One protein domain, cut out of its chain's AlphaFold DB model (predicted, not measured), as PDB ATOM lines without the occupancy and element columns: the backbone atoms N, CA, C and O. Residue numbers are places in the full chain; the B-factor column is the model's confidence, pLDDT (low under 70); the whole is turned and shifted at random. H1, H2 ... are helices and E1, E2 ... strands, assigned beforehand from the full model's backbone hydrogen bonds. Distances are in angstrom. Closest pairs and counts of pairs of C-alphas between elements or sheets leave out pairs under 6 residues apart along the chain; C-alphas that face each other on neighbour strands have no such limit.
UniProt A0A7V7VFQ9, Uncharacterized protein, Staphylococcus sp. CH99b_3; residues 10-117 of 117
ATOM      1  N   GLU A  10     216.977 210.446 194.025       88.88
ATOM      2  CA  GLU A  10     216.615 210.046 195.377       88.88
ATOM      3  C   GLU A  10     215.970 211.185 196.165       88.88
ATOM      4  O   GLU A  10     216.186 212.364 195.878       88.88
ATOM      5  N   ASN A  11     215.187 210.812 197.174       87.94
ATOM      6  CA  ASN A  11     214.789 211.681 198.278       87.94
ATOM      7  C   ASN A  11     215.216 211.034 199.608       87.94
ATOM      8  O   ASN A  11     215.939 210.032 199.616       87.94
ATOM      9  N   ASP A  12     214.776 211.578 200.740       89.12
ATOM     10  CA  ASP A  12     215.149 211.059 202.063       89.12
ATOM     11  C   ASP A  12     214.710 209.600 202.294       89.12
ATOM     12  O   ASP A  12     215.353 208.880 203.052       89.12
ATOM     13  N   LYS A  13     213.649 209.136 201.617       90.56
ATOM     14  CA  LYS A  13     213.043 207.807 201.818       90.56
ATOM     15  C   LYS A  13     213.399 206.794 200.730       90.56
ATOM     16  O   LYS A  13     213.495 205.597 201.004       90.56
ATOM     17  N   TYR A  14     213.554 207.250 199.489       92.56
ATOM     18  CA  TYR A  14     213.585 206.393 198.309       92.56
ATOM     19  C   TYR A  14     214.754 206.718 197.383       92.56
ATOM     20  O   TYR A  14     215.090 207.882 197.173       92.56
ATOM     21  N   LEU A  15     215.313 205.675 196.772       93.06
ATOM     22  CA  LEU A  15     216.130 205.749 195.562       93.06
ATOM     23  C   LEU A  15     215.288 205.249 194.379       93.06
ATOM     24  O   LEU A  15     214.711 204.163 194.441       93.06
ATOM     25  N   LEU A  16     215.214 206.030 193.308       94.00
ATOM     26  CA  LEU A  16     214.571 205.673 192.049       94.00
ATOM     27  C   LEU A  16     215.634 205.425 190.985       94.00
ATOM     28  O   LEU A  16     216.369 206.337 190.607       94.00
ATOM     29  N   GLN A  17     215.660 204.198 190.476       93.69
ATOM     30  CA  GLN A  17     216.495 203.811 189.347       93.69
ATOM     31  C   GLN A  17     215.650 203.711 188.089       93.69
ATOM     32  O   GLN A  17     214.590 203.076 188.092       93.69
ATOM     33  N   ILE A  18     216.104 204.328 187.005       92.12
ATOM     34  CA  ILE A  18     215.368 204.305 185.740       92.12
ATOM     35  C   ILE A  18     215.662 202.986 185.022       92.12
ATOM     36  O   ILE A  18     216.818 202.645 184.781       92.12
ATOM     37  N   VAL A  19     214.612 202.233 184.691       93.88
ATOM     38  CA  VAL A  19     214.732 200.957 183.967       93.88
ATOM     39  C   VAL A  19     214.574 201.193 182.469       93.88
ATOM     40  O   VAL A  19     215.372 200.696 181.676       93.88
ATOM     41  N   ASP A  20     213.547 201.950 182.082       92.50
ATOM     42  CA  ASP A  20     213.281 202.359 180.703       92.50
ATOM     43  C   ASP A  20     212.464 203.669 180.659       92.50
ATOM     44  O   ASP A  20     212.373 204.388 181.652       92.50
ATOM     45  N   ALA A  21     211.890 203.990 179.496       92.94
ATOM     46  CA  ALA A  21     211.127 205.216 179.268       92.94
ATOM     47  C   ALA A  21     209.875 205.372 180.152       92.94
ATOM     48  O   ALA A  21     209.391 206.492 180.292       92.94
ATOM     49  N   HIS A  22     209.355 204.298 180.751       95.69
ATOM     50  CA  HIS A  22     208.118 204.319 181.543       95.69
ATOM     51  C   HIS A  22     208.232 203.602 182.892       95.69
ATOM     52  O   HIS A  22     207.437 203.864 183.798       95.69
ATOM     53  N   VAL A  23     209.204 202.700 183.045       95.75
ATOM     54  CA  VAL A  23     209.386 201.879 184.243       95.75
ATOM     55  C   VAL A  23     210.581 202.360 185.060       95.75
ATOM     56  O   VAL A  23     211.682 202.588 184.551       95.75
ATOM     57  N   MET A  24     210.369 202.441 186.370       96.12
ATOM     58  CA  MET A  24     211.389 202.695 187.382       96.12
ATOM     59  C   MET A  24     211.447 201.541 188.374       96.12
ATOM     60  O   MET A  24     210.488 200.787 188.542       96.12
ATOM     61  N   LYS A  25     212.566 201.436 189.080       95.94
ATOM     62  CA  LYS A  25     212.721 200.624 190.281       95.94
ATOM     63  C   LYS A  25     212.856 201.562 191.475       95.94
ATOM     64  O   LYS A  25     213.811 202.328 191.552       95.94
ATOM     65  N   ARG A  26     211.907 201.501 192.406       94.94
ATOM     66  CA  ARG A  26     211.946 202.225 193.677       94.94
ATOM     67  C   ARG A  26     212.524 201.333 194.759       94.94
ATOM     68  O   ARG A  26     212.006 200.245 194.985       94.94
ATOM     69  N   ILE A  27     213.546 201.821 195.446       94.81
ATOM     70  CA  ILE A  27     214.193 201.159 196.575       94.81
ATOM     71  C   ILE A  27     213.934 201.999 197.824       94.81
ATOM     72  O   ILE A  27     214.261 203.187 197.847       94.81
ATOM     73  N   THR A  28     213.339 201.399 198.849       94.19
ATOM     74  CA  THR A  28     213.180 202.024 200.170       94.19
ATOM     75  C   THR A  28     214.519 201.984 200.895       94.19
ATOM     76  O   THR A  28     215.081 200.907 201.079       94.19
ATOM     77  N   LYS A  29     215.049 203.139 201.309       93.12
ATOM     78  CA  LYS A  29     216.412 203.234 201.863       93.12
ATOM     79  C   LYS A  29     216.584 202.453 203.169       93.12
ATOM     80  O   LYS A  29     217.592 201.771 203.328       93.12
ATOM     81  N   ASP A  30     215.586 202.485 204.047       93.38
ATOM     82  CA  ASP A  30     215.673 201.837 205.361       93.38
ATOM     83  C   ASP A  30     215.610 200.308 205.276       93.38
ATOM     84  O   ASP A  30     216.362 199.611 205.953       93.38
ATOM     85  N   THR A  31     214.719 199.774 204.435       95.25
ATOM     86  CA  THR A  31     214.481 198.323 204.334       95.25
ATOM     87  C   THR A  31     215.258 197.661 203.203       95.25
ATOM     88  O   THR A  31     215.349 196.438 203.164       95.25
ATOM     89  N   GLN A  32     215.806 198.450 202.272       93.31
ATOM     90  CA  GLN A  32     216.392 197.994 201.004       93.31
ATOM     91  C   GLN A  32     215.415 197.195 200.122       93.31
ATOM     92  O   GLN A  32     215.816 196.590 199.126       93.31
ATOM     93  N   GLU A  33     214.121 197.214 200.444       94.50
ATOM     94  CA  GLU A  33     213.097 196.586 199.623       94.50
ATOM     95  C   GLU A  33     212.942 197.353 198.318       94.50
ATOM     96  O   GLU A  33     212.896 198.587 198.297       94.50
ATOM     97  N   SER A  34     212.828 196.608 197.222       95.00
ATOM     98  CA  SER A  34     212.676 197.185 195.898       95.00
ATOM     99  C   SER A  34     211.374 196.770 195.249       95.00
ATOM    100  O   SER A  34     210.997 195.607 195.318       95.00
ATOM    101  N   VAL A  35     210.747 197.704 194.549       96.38
ATOM    102  CA  VAL A  35     209.536 197.471 193.767       96.38
ATOM    103  C   VAL A  35     209.654 198.207 192.440       96.38
ATOM    104  O   VAL A  35     210.232 199.293 192.377       96.38
ATOM    105  N   TYR A  36     209.128 197.630 191.369       97.12
ATOM    106  CA  TYR A  36     209.012 198.319 190.091       97.12
ATOM    107  C   TYR A  36     207.754 199.168 190.075       97.12
ATOM    108  O   TYR A  36     206.723 198.767 190.618       97.12
ATOM    109  N   CYS A  37     207.836 200.338 189.454       96.50
ATOM    110  CA  CYS A  37     206.703 201.230 189.323       96.50
ATOM    111  C   CYS A  37     206.669 201.970 187.988       96.50
ATOM    112  O   CYS A  37     207.698 202.246 187.372       96.50
ATOM    113  N   CYS A  38     205.455 202.308 187.571       96.19
ATOM    114  CA  CYS A  38     205.163 203.189 186.450       96.19
ATOM    115  C   CYS A  38     203.938 204.035 186.796       96.19
ATOM    116  O   CYS A  38     203.144 203.667 187.671       96.19
ATOM    117  N   LEU A  39     203.795 205.176 186.128       95.12
ATOM    118  CA  LEU A  39     202.677 206.080 186.358       95.12
ATOM    119  C   LEU A  39     201.838 206.249 185.103       95.12
ATOM    120  O   LEU A  39     202.344 206.304 183.984       95.12
ATOM    121  N   TYR A  40     200.549 206.400 185.341       91.56
ATOM    122  CA  TYR A  40     199.532 206.742 184.367       91.56
ATOM    123  C   TYR A  40     198.777 207.964 184.884       91.56
ATOM    124  O   TYR A  40     198.581 208.114 186.094       91.56
ATOM    125  N   GLN A  41     198.375 208.855 183.989       91.69
ATOM    126  CA  GLN A  41     197.675 210.078 184.356       91.69
ATOM    127  C   GLN A  41     196.516 210.324 183.405       91.69
ATOM    128  O   GLN A  41     196.652 210.129 182.201       91.69
ATOM    129  N   SER A  42     195.395 210.761 183.969       90.25
ATOM    130  CA  SER A  42     194.205 211.094 183.199       90.25
ATOM    131  C   SER A  42     194.318 212.413 182.480       90.25
ATOM    132  O   SER A  42     195.040 213.321 182.897       90.25
ATOM    133  N   ASP A  43     193.481 212.556 181.462       89.56
ATOM    134  CA  ASP A  43     193.055 213.871 181.026       89.56
ATOM    135  C   ASP A  43     192.388 214.628 182.183       89.56
ATOM    136  O   ASP A  43     192.003 214.065 183.219       89.56
ATOM    137  N   MET A  44     192.238 215.937 182.008       92.94
ATOM    138  CA  MET A  44     191.441 216.751 182.918       92.94
ATOM    139  C   MET A  44     189.964 216.433 182.710       92.94
ATOM    140  O   MET A  44     189.366 216.777 181.691       92.94
ATOM    141  N   LEU A  45     189.369 215.783 183.699       92.25
ATOM    142  CA  LEU A  45     188.030 215.228 183.614       92.25
ATOM    143  C   LEU A  45     187.143 215.808 184.711       92.25
ATOM    144  O   LEU A  45     187.602 216.214 185.778       92.25
ATOM    145  N   THR A  46     185.836 215.835 184.464       92.38
ATOM    146  CA  THR A  46     184.875 216.058 185.548       92.38
ATOM    147  C   THR A  46     184.876 214.846 186.477       92.38
ATOM    148  O   THR A  46     185.231 213.734 186.075       92.38
ATOM    149  N   LEU A  47     184.419 215.028 187.719       86.12
ATOM    150  CA  LEU A  47     184.347 213.923 188.681       86.12
ATOM    151  C   LEU A  47     183.530 212.731 188.147       86.12
ATOM    152  O   LEU A  47     183.905 211.581 188.351       86.12
ATOM    153  N   HIS A  48     182.447 212.999 187.411       85.94
ATOM    154  CA  HIS A  48     181.625 211.948 186.812       85.94
ATOM    155  C   HIS A  48     182.394 211.135 185.758       85.94
ATOM    156  O   HIS A  48     182.371 209.904 185.804       85.94
ATOM    157  N   ALA A  49     183.116 211.804 184.855       86.06
ATOM    158  CA  ALA A  49     183.889 211.145 183.801       86.06
ATOM    159  C   ALA A  49     185.061 210.313 184.352       86.06
ATOM    160  O   ALA A  49     185.388 209.266 183.792       86.06
ATOM    161  N   LEU A  50     185.638 210.710 185.492       84.06
ATOM    162  CA  LEU A  50     186.678 209.929 186.169       84.06
ATOM    163  C   LEU A  50     186.204 208.547 186.617       84.06
ATOM    164  O   LEU A  50     186.974 207.594 186.582       84.06
ATOM    165  N   THR A  51     184.936 208.406 186.999       77.62
ATOM    166  CA  THR A  51     184.372 207.100 187.370       77.62
ATOM    167  C   THR A  51     184.496 206.103 186.217       77.62
ATOM    168  O   THR A  51     184.930 204.971 186.416       77.62
ATOM    169  N   SER A  52     184.192 206.542 184.994       75.94
ATOM    170  CA  SER A  52     184.342 205.725 183.786       75.94
ATOM    171  C   SER A  52     185.807 205.455 183.459       75.94
ATOM    172  O   SER A  52     186.149 204.334 183.101       75.94
ATOM    173  N   TYR A  53     186.670 206.447 183.662       74.12
ATOM    174  CA  TYR A  53     188.113 206.333 183.464       74.12
ATOM    175  C   TYR A  53     188.755 205.268 184.370       74.12
ATOM    176  O   TYR A  53     189.598 204.492 183.931       74.12
ATOM    177  N   THR A  54     188.297 205.123 185.622       71.06
ATOM    178  CA  THR A  54     188.803 204.054 186.509       71.06
ATOM    179  C   THR A  54     188.514 202.635 186.004       71.06
ATOM    180  O   THR A  54     189.193 201.699 186.424       71.06
ATOM    181  N   ASN A  55     187.565 202.456 185.075       73.69
ATOM    182  CA  ASN A  55     187.315 201.150 184.461       73.69
ATOM    183  C   ASN A  55     188.433 200.727 183.498       73.69
ATOM    184  O   ASN A  55     188.643 199.527 183.329       73.69
ATOM    185  N   GLU A  56     189.182 201.665 182.912       75.19
ATOM    186  CA  GLU A  56     190.335 201.353 182.047       75.19
ATOM    187  C   GLU A  56     191.460 200.663 182.834       75.19
ATOM    188  O   GLU A  56     192.200 199.825 182.314       75.19
ATOM    189  N   LEU A  57     191.518 200.927 184.140       85.75
ATOM    190  CA  LEU A  57     192.443 200.282 185.066       85.75
ATOM    191  C   LEU A  57     191.952 198.922 185.561       85.75
ATOM    192  O   LEU A  57     192.675 198.268 186.307       85.75
ATOM    193  N   LYS A  58     190.749 198.471 185.177       88.12
ATOM    194  CA  LYS A  58     190.191 197.207 185.671       88.12
ATOM    195  C   LYS A  58     191.096 196.024 185.333       88.12
ATOM    196  O   LYS A  58     191.417 195.254 186.226       88.12
ATOM    197  N   VAL A  59     191.554 195.925 184.083       88.06
ATOM    198  CA  VAL A  59     192.447 194.839 183.638       88.06
ATOM    199  C   VAL A  59     193.748 194.848 184.440       88.06
ATOM    200  O   VAL A  59     194.147 193.823 184.985       88.06
ATOM    201  N   THR A  60     194.368 196.020 184.591       91.38
ATOM    202  CA  THR A  60     195.583 196.187 185.398       91.38
ATOM    203  C   THR A  60     195.340 195.788 186.851       91.38
ATOM    204  O   THR A  60     196.107 195.011 187.407       91.38
ATOM    205  N   LYS A  61     194.252 196.270 187.462       90.44
ATOM    206  CA  LYS A  61     193.870 195.983 188.850       90.44
ATOM    207  C   LYS A  61     193.611 194.501 189.090       90.44
ATOM    208  O   LYS A  61     194.012 193.999 190.135       90.44
ATOM    209  N   ASP A  62     192.948 193.825 188.161       91.56
ATOM    210  CA  ASP A  62     192.677 192.390 188.257       91.56
ATOM    211  C   ASP A  62     193.981 191.578 188.144       91.56
ATOM    212  O   ASP A  62     194.089 190.512 188.744       91.56
ATOM    213  N   TYR A  63     194.985 192.107 187.434       92.19
ATOM    214  CA  TYR A  63     196.281 191.459 187.240       92.19
ATOM    215  C   TYR A  63     197.267 191.691 188.399       92.19
ATOM    216  O   TYR A  63     197.725 190.726 189.001       92.19
ATOM    217  N   ILE A  64     197.571 192.948 188.755       92.81
ATOM    218  CA  ILE A  64     198.547 193.269 189.823       92.81
ATOM    219  C   ILE A  64     197.913 193.376 191.215       92.81
ATOM    220  O   ILE A  64     198.617 193.447 192.218       92.81
ATOM    221  N   GLY A  65     196.584 193.402 191.307       93.00
ATOM    222  CA  GLY A  65     195.856 193.551 192.561       93.00
ATOM    223  C   GLY A  65     195.729 195.004 193.036       93.00
ATOM    224  O   GLY A  65     196.631 195.829 192.910       93.00
ATOM    225  N   ALA A  66     194.592 195.315 193.663       90.25
ATOM    226  CA  ALA A  66     194.263 196.668 194.123       90.25
ATOM    227  C   ALA A  66     195.259 197.249 195.143       90.25
ATOM    228  O   ALA A  66     195.454 198.459 195.177       90.25
ATOM    229  N   ALA A  67     195.888 196.399 195.963       92.50
ATOM    230  CA  ALA A  67     196.871 196.819 196.965       92.50
ATOM    231  C   ALA A  67     198.162 197.390 196.349       92.50
ATOM    232  O   ALA A  67     198.907 198.088 197.029       92.50
ATOM    233  N   ASN A  68     198.407 197.115 195.065       93.88
ATOM    234  CA  ASN A  68     199.570 197.586 194.318       93.88
ATOM    235  C   ASN A  68     199.257 198.814 193.447       93.88
ATOM    236  O   ASN A  68     200.005 199.134 192.522       93.88
ATOM    237  N   ILE A  69     198.150 199.505 193.724       92.19
ATOM    238  CA  ILE A  69     197.719 200.696 192.997       92.19
ATOM    239  C   ILE A  69     197.512 201.832 193.991       92.19
ATOM    240  O   ILE A  69     196.639 201.760 194.852       92.19
ATOM    241  N   ASN A  70     198.258 202.919 193.809       91.12
ATOM    242  CA  ASN A  70     198.035 204.167 194.528       91.12
ATOM    243  C   ASN A  70     197.526 205.222 193.559       91.12
ATOM    244  O   ASN A  70     198.078 205.400 192.480       91.12
ATOM    245  N   SER A  71     196.474 205.934 193.941       89.12
ATOM    246  CA  SER A  71     195.894 206.992 193.117       89.12
ATOM    247  C   SER A  71     195.816 208.287 193.905       89.12
ATOM    248  O   SER A  71     195.371 208.301 195.052       89.12
ATOM    249  N   THR A  72     196.209 209.381 193.269       89.44
ATOM    250  CA  THR A  72     196.060 210.736 193.795       89.44
ATOM    251  C   THR A  72     195.160 211.521 192.862       89.44
ATOM    252  O   THR A  72     195.370 211.536 191.649       89.44
ATOM    253  N   LEU A  73     194.156 212.182 193.432       90.56
ATOM    254  CA  LEU A  73     193.261 213.061 192.697       90.56
ATOM    255  C   LEU A  73     193.646 214.515 192.960       90.56
ATOM    256  O   LEU A  73     193.622 214.964 194.103       90.56
ATOM    257  N   THR A  74     193.973 215.247 191.900       91.75
ATOM    258  CA  THR A  74     194.329 216.667 191.977       91.75
ATOM    259  C   THR A  74     193.181 217.506 191.439       91.75
ATOM    260  O   THR A  74     192.690 217.256 190.339       91.75
ATOM    261  N   ALA A  75     192.734 218.498 192.209       93.50
ATOM    262  CA  ALA A  75     191.758 219.471 191.736       93.50
ATOM    263  C   ALA A  75     192.448 220.476 190.805       93.50
ATOM    264  O   ALA A  75     193.405 221.135 191.202       93.50
ATOM    265  N   MET A  76     191.929 220.616 189.588       93.88
ATOM    266  CA  MET A  76     192.478 221.516 188.566       93.88
ATOM    267  C   MET A  76     191.710 222.845 188.479       93.88
ATOM    268  O   MET A  76     192.034 223.707 187.667       93.88
ATOM    269  N   GLY A  77     190.687 223.013 189.323       92.50
ATOM    270  CA  GLY A  77     189.781 224.159 189.321       92.50
ATOM    271  C   GLY A  77     188.550 223.944 188.437       92.50
ATOM    272  O   GLY A  77     188.491 223.027 187.620       92.50
ATOM    273  N   ASN A  78     187.531 224.785 188.631       92.94
ATOM    274  CA  ASN A  78     186.303 224.809 187.822       92.94
ATOM    275  C   ASN A  78     185.582 223.450 187.684       92.94
ATOM    276  O   ASN A  78     184.962 223.176 186.662       92.94
ATOM    277  N   GLY A  79     185.664 222.591 188.707       91.69
ATOM    278  CA  GLY A  79     185.026 221.268 188.707       91.69
ATOM    279  C   GLY A  79     185.764 220.189 187.904       91.69
ATOM    280  O   GLY A  79     185.221 219.096 187.728       91.69
ATOM    281  N   TYR A  80     186.986 220.474 187.448       95.50
ATOM    282  CA  TYR A  80     187.860 219.512 186.787       95.50
ATOM    283  C   TYR A  80     188.904 218.950 187.744       95.50
ATOM    284  O   TYR A  80     189.401 219.624 188.653       95.50
ATOM    285  N   TYR A  81     189.254 217.699 187.495       94.00
ATOM    286  CA  TYR A  81     190.173 216.915 188.289       94.00
ATOM    287  C   TYR A  81     191.083 216.105 187.375       94.00
ATOM    288  O   TYR A  81     190.718 215.763 186.250       94.00
ATOM    289  N   GLN A  82     192.257 215.769 187.889       92.31
ATOM    290  CA  GLN A  82     193.199 214.888 187.223       92.31
ATOM    291  C   GLN A  82     193.620 213.778 188.180       92.31
ATOM    292  O   GLN A  82     194.048 214.047 189.307       92.31
ATOM    293  N   ALA A  83     193.488 212.529 187.743       91.50
ATOM    294  CA  ALA A  83     193.950 211.370 188.490       91.50
ATOM    295  C   ALA A  83     195.372 211.013 188.052       91.50
ATOM    296  O   ALA A  83     195.633 210.838 186.865       91.50
ATOM    297  N   THR A  84     196.281 210.879 189.012       92.25
ATOM    298  CA  THR A  84     197.609 210.292 188.801       92.25
ATOM    299  C   THR A  84     197.657 208.963 189.534       92.25
ATOM    300  O   THR A  84     197.378 208.905 190.731       92.25
ATOM    301  N   VAL A  85     197.973 207.895 188.813       92.81
ATOM    302  CA  VAL A  85     197.919 206.520 189.301       92.81
ATOM    303  C   VAL A  85     199.308 205.910 189.213       92.81
ATOM    304  O   VAL A  85     199.864 205.768 188.126       92.81
ATOM    305  N   ALA A  86     199.863 205.555 190.365       94.44
ATOM    306  CA  ALA A  86     201.096 204.801 190.489       94.44
ATOM    307  C   ALA A  86     200.772 203.310 190.629       94.44
ATOM    308  O   ALA A  86     199.996 202.905 191.499       94.44
ATOM    309  N   LEU A  87     201.382 202.509 189.764       95.56
ATOM    310  CA  LEU A  87     201.210 201.062 189.689       95.56
ATOM    311  C   LEU A  87     202.507 200.395 190.138       95.56
ATOM    312  O   LEU A  87     203.586 200.843 189.746       95.56
ATOM    313  N   PHE A  88     202.405 199.342 190.945       96.00
ATOM    314  CA  PHE A  88     203.549 198.662 191.546       96.00
ATOM    315  C   PHE A  88     203.558 197.165 191.223       96.00
ATOM    316  O   PHE A  88     202.516 196.525 191.144       96.00
ATOM    317  N   SER A  89     204.744 196.583 191.064       96.56
ATOM    318  CA  SER A  89     204.922 195.129 190.997       96.56
ATOM    319  C   SER A  89     206.345 194.746 191.403       96.56
ATOM    320  O   SER A  89     207.283 195.535 191.291       96.56
ATOM    321  N   GLN A  90     206.526 193.508 191.858       95.38
ATOM    322  CA  GLN A  90     207.845 192.930 192.126       95.38
ATOM    323  C   GLN A  90     208.618 192.585 190.839       95.38
ATOM    324  O   GLN A  90     209.819 192.316 190.892       95.38
ATOM    325  N   SER A  91     207.968 192.639 189.671       95.00
ATOM    326  CA  SER A  91     208.554 192.340 188.365       95.00
ATOM    327  C   SER A  91     208.277 193.445 187.345       95.00
ATOM    328  O   SER A  91     207.135 193.789 187.056       95.00
ATOM    329  N   ALA A  92     209.337 193.954 186.709       95.50
ATOM    330  CA  ALA A  92     209.203 194.898 185.600       95.50
ATOM    331  C   ALA A  92     208.424 194.298 184.417       95.50
ATOM    332  O   ALA A  92     207.700 195.008 183.728       95.50
ATOM    333  N   GLN A  93     208.572 192.994 184.163       95.44
ATOM    334  CA  GLN A  93     207.870 192.326 183.067       95.44
ATOM    335  C   GLN A  93     206.373 192.200 183.354       95.44
ATOM    336  O   GLN A  93     205.564 192.474 182.473       95.44
ATOM    337  N   GLU A  94     206.023 191.821 184.583       94.81
ATOM    338  CA  GLU A  94     204.632 191.753 185.036       94.81
ATOM    339  C   GLU A  94     203.975 193.131 184.922       94.81
ATOM    340  O   GLU A  94     202.905 193.257 184.332       94.81
ATOM    341  N   LEU A  95     204.665 194.177 185.390       95.50
ATOM    342  CA  LEU A  95     204.176 195.548 185.306       95.50
ATOM    343  C   LEU A  95     203.937 195.995 183.859       95.50
ATOM    344  O   LEU A  95     202.894 196.575 183.567       95.50
ATOM    345  N   ARG A  96     204.870 195.704 182.942       95.38
ATOM    346  CA  ARG A  96     204.716 196.038 181.515       95.38
ATOM    347  C   ARG A  96     203.525 195.324 180.891       95.38
ATOM    348  O   ARG A  96     202.758 195.953 180.177       95.38
ATOM    349  N   HIS A  97     203.351 194.036 181.174       94.75
ATOM    350  CA  HIS A  97     202.218 193.290 180.635       94.75
ATOM    351  C   HIS A  97     200.887 193.811 181.189       94.75
ATOM    352  O   HIS A  97     199.943 194.029 180.440       94.75
ATOM    353  N   ALA A  98     200.834 194.123 182.486       93.69
ATOM    354  CA  ALA A  98     199.646 194.679 183.132       93.69
ATOM    355  C   ALA A  98     199.223 196.058 182.596       93.69
ATOM    356  O   ALA A  98     198.123 196.528 182.902       93.69
ATOM    357  N   THR A  99     200.115 196.741 181.877       94.75
ATOM    358  CA  THR A  99     199.960 198.136 181.450       94.75
ATOM    359  C   THR A  99     200.093 198.326 179.946       94.75
ATOM    360  O   THR A  99     200.099 199.461 179.482       94.75
ATOM    361  N   GLU A 100     200.143 197.245 179.165       93.62
ATOM    362  CA  GLU A 100     200.332 197.304 177.708       93.62
ATOM    363  C   GLU A 100     199.212 198.060 176.974       93.62
ATOM    364  O   GLU A 100     199.426 198.591 175.886       93.62
ATOM    365  N   HIS A 101     198.027 198.146 177.584       90.69
ATOM    366  CA  HIS A 101     196.872 198.887 177.076       90.69
ATOM    367  C   HIS A 101     196.781 200.332 177.587       90.69
ATOM    368  O   HIS A 101     195.850 201.044 177.214       90.69
ATOM    369  N   LEU A 102     197.701 200.769 178.451       91.12
ATOM    370  CA  LEU A 102     197.699 202.105 179.048       91.12
ATOM    371  C   LEU A 102     198.728 203.017 178.375       91.12
ATOM    372  O   LEU A 102     199.825 202.604 178.012       91.12
ATOM    373  N   THR A 103     198.404 204.309 178.292       91.25
ATOM    374  CA  THR A 103     199.380 205.336 177.897       91.25
ATOM    375  C   THR A 103     200.114 205.839 179.135       91.25
ATOM    376  O   THR A 103     199.615 206.689 179.869       91.25
ATOM    377  N   LEU A 104     201.292 205.279 179.399       94.38
ATOM    378  CA  LEU A 104     202.096 205.619 180.573       94.38
ATOM    379  C   LEU A 104     202.797 206.976 180.421       94.38
ATOM    380  O   LEU A 104     203.169 207.391 179.322       94.38
ATOM    381  N   LEU A 105     203.027 207.649 181.548       94.81
ATOM    382  CA  LEU A 105     203.852 208.852 181.592       94.81
ATOM    383  C   LEU A 105     205.307 208.527 181.233       94.81
ATOM    384  O   LEU A 105     205.822 207.459 181.571       94.81
ATOM    385  N   ASP A 106     205.994 209.482 180.604       94.44
ATOM    386  CA  ASP A 106     207.453 209.431 180.485       94.44
ATOM    387  C   ASP A 106     208.091 209.437 181.879       94.44
ATOM    388  O   ASP A 106     207.660 210.160 182.788       94.44
ATOM    389  N   VAL A 107     209.147 208.647 182.034       92.50
ATOM    390  CA  VAL A 107     209.838 208.437 183.302       92.50
ATOM    391  C   VAL A 107     210.362 209.737 183.910       92.50
ATOM    392  O   VAL A 107     210.375 209.876 185.130       92.50
ATOM    393  N   THR A 108     210.716 210.731 183.091       88.38
ATOM    394  CA  THR A 108     211.152 212.055 183.553       88.38
ATOM    395  C   THR A 108     210.057 212.746 184.358       88.38
ATOM    396  O   THR A 108     210.349 213.327 185.405       88.38
ATOM    397  N   THR A 109     208.816 212.665 183.878       90.12
ATOM    398  CA  THR A 109     207.632 213.243 184.524       90.12
ATOM    399  C   THR A 109     207.187 212.380 185.697       90.12
ATOM    400  O   THR A 109     206.969 212.897 186.792       90.12
ATOM    401  N   ALA A 110     207.105 211.060 185.499       91.44
ATOM    402  CA  ALA A 110     206.665 210.106 186.517       91.44
ATOM    403  C   ALA A 110     207.539 210.150 187.784       91.44
ATOM    404  O   ALA A 110     207.037 210.118 188.907       91.44
ATOM    405  N   ARG A 111     208.852 210.291 187.597       88.56
ATOM    406  CA  ARG A 111     209.855 210.485 188.647       88.56
ATOM    407  C   ARG A 111     209.508 211.605 189.621       88.56
ATOM    408  O   ARG A 111     209.607 211.401 190.826       88.56
ATOM    409  N   ASN A 112     209.079 212.761 189.114       86.25
ATOM    410  CA  ASN A 112     208.789 213.915 189.964       86.25
ATOM    411  C   ASN A 112     207.649 213.601 190.937       86.25
ATOM    412  O   ASN A 112     207.783 213.871 192.124       86.25
ATOM    413  N   TYR A 113     206.593 212.933 190.466       85.88
ATOM    414  CA  TYR A 113     205.473 212.505 191.310       85.88
ATOM    415  C   TYR A 113     205.883 211.485 192.379       85.88
ATOM    416  O   TYR A 113     205.373 211.519 193.497       85.88
ATOM    417  N   MET A 114     206.811 210.584 192.048       84.62
ATOM    418  CA  MET A 114     207.274 209.542 192.968       84.62
ATOM    419  C   MET A 114     208.217 210.056 194.061       84.62
ATOM    420  O   MET A 114     208.325 209.413 195.103       84.62
ATOM    421  N   LEU A 115     208.891 211.188 193.835       79.94
ATOM    422  CA  LEU A 115     209.807 211.801 194.804       79.94
ATOM    423  C   LEU A 115     209.151 212.882 195.668       79.94
ATOM    424  O   LEU A 115     209.682 213.206 196.728       79.94
ATOM    425  N   THR A 116     208.005 213.421 195.250       67.94
ATOM    426  CA  THR A 116     207.248 214.431 196.006       67.94
ATOM    427  C   THR A 116     206.416 213.870 197.173       67.94
ATOM    428  O   THR A 116     205.696 214.637 197.807       67.94
ATOM    429  N   ALA A 117     206.498 212.564 197.463       51.44
ATOM    430  CA  ALA A 117     205.738 211.862 198.513       51.44
ATOM    431  C   ALA A 117     206.610 211.389 199.703       51.44
ATOM    432  O   ALA A 117     207.763 210.958 199.477       51.44
TER     433      ALA A 117
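Overview. This is residues 10 to 117 of the 117 residues of an uncharacterized protein of Staphylococcus sp. CH99b_3 (UniProt A0A7V7VFQ9). A strongly twisted sheet of five strands, curled like part of a barrel, holds H4 in its hollow, while H3 packs on the opposite face with H2 beside it. H1 lies near the far end of the long E4-E5 hairpin. The printed part has 108 residues, in the order E1 E2 E3 H1 H2 E4 E5 H3 H4; the sheet, E1 - E2 - E3 - E5 - E4, is antiparallel throughout and the class is mixed. It is compact, with a radius of gyration of the C-alphas of 14.0 A and spans of 41 by 28 by 23 A.

Along the chain. The strands are E1, residues 14 to 18, from C-alpha 14 at (213.585, 206.393, 198.309); E2, 24 to 28; E3, 34 to 41, 22.9 A; E4, 69 to 77, 25.0 A; and E5, 80 to 89, 30.1 A. The helices are H1, 47 to 53; H2, 58 to 64; H3, 92 to 98; and H4, 107 to 115, 12.0 A, ending at (209.807, 211.801, 194.804).

Arrangement. E1 E2 E3 form a meander, each strand the antiparallel neighbour of the one before, with N 15 and O 27 at 2.9 A and N 26 and O 35 at 2.8 A. N 40 and O 85 are 2.9 A apart between E3 and E5, N 72 and O 84 2.8 A between E4 and E5. H4 runs across E3 at 73 degrees on the local plane, closest C-alphas Leu 39 and Ala 110, 5.7 A. H2 and H3 touch at Thr 60 and Ala 98, C-alphas 4.9 A apart, a shallow tilt of 26 degrees, opposite ways. Every O i to N i+4 pair is within hydrogen-bond range in H2 and H3, but 3 of 5 in H4 and 1 of 3 in H1, where 4 of 4 O i to N i+3 pairs are.

Size, cuts and confidence. The C-alphas of Gln 32 and Asn 78 are farthest apart, 42.4 A. The printed part has no cut and no long link; pLDDT is under 70 at residues 116 to 117.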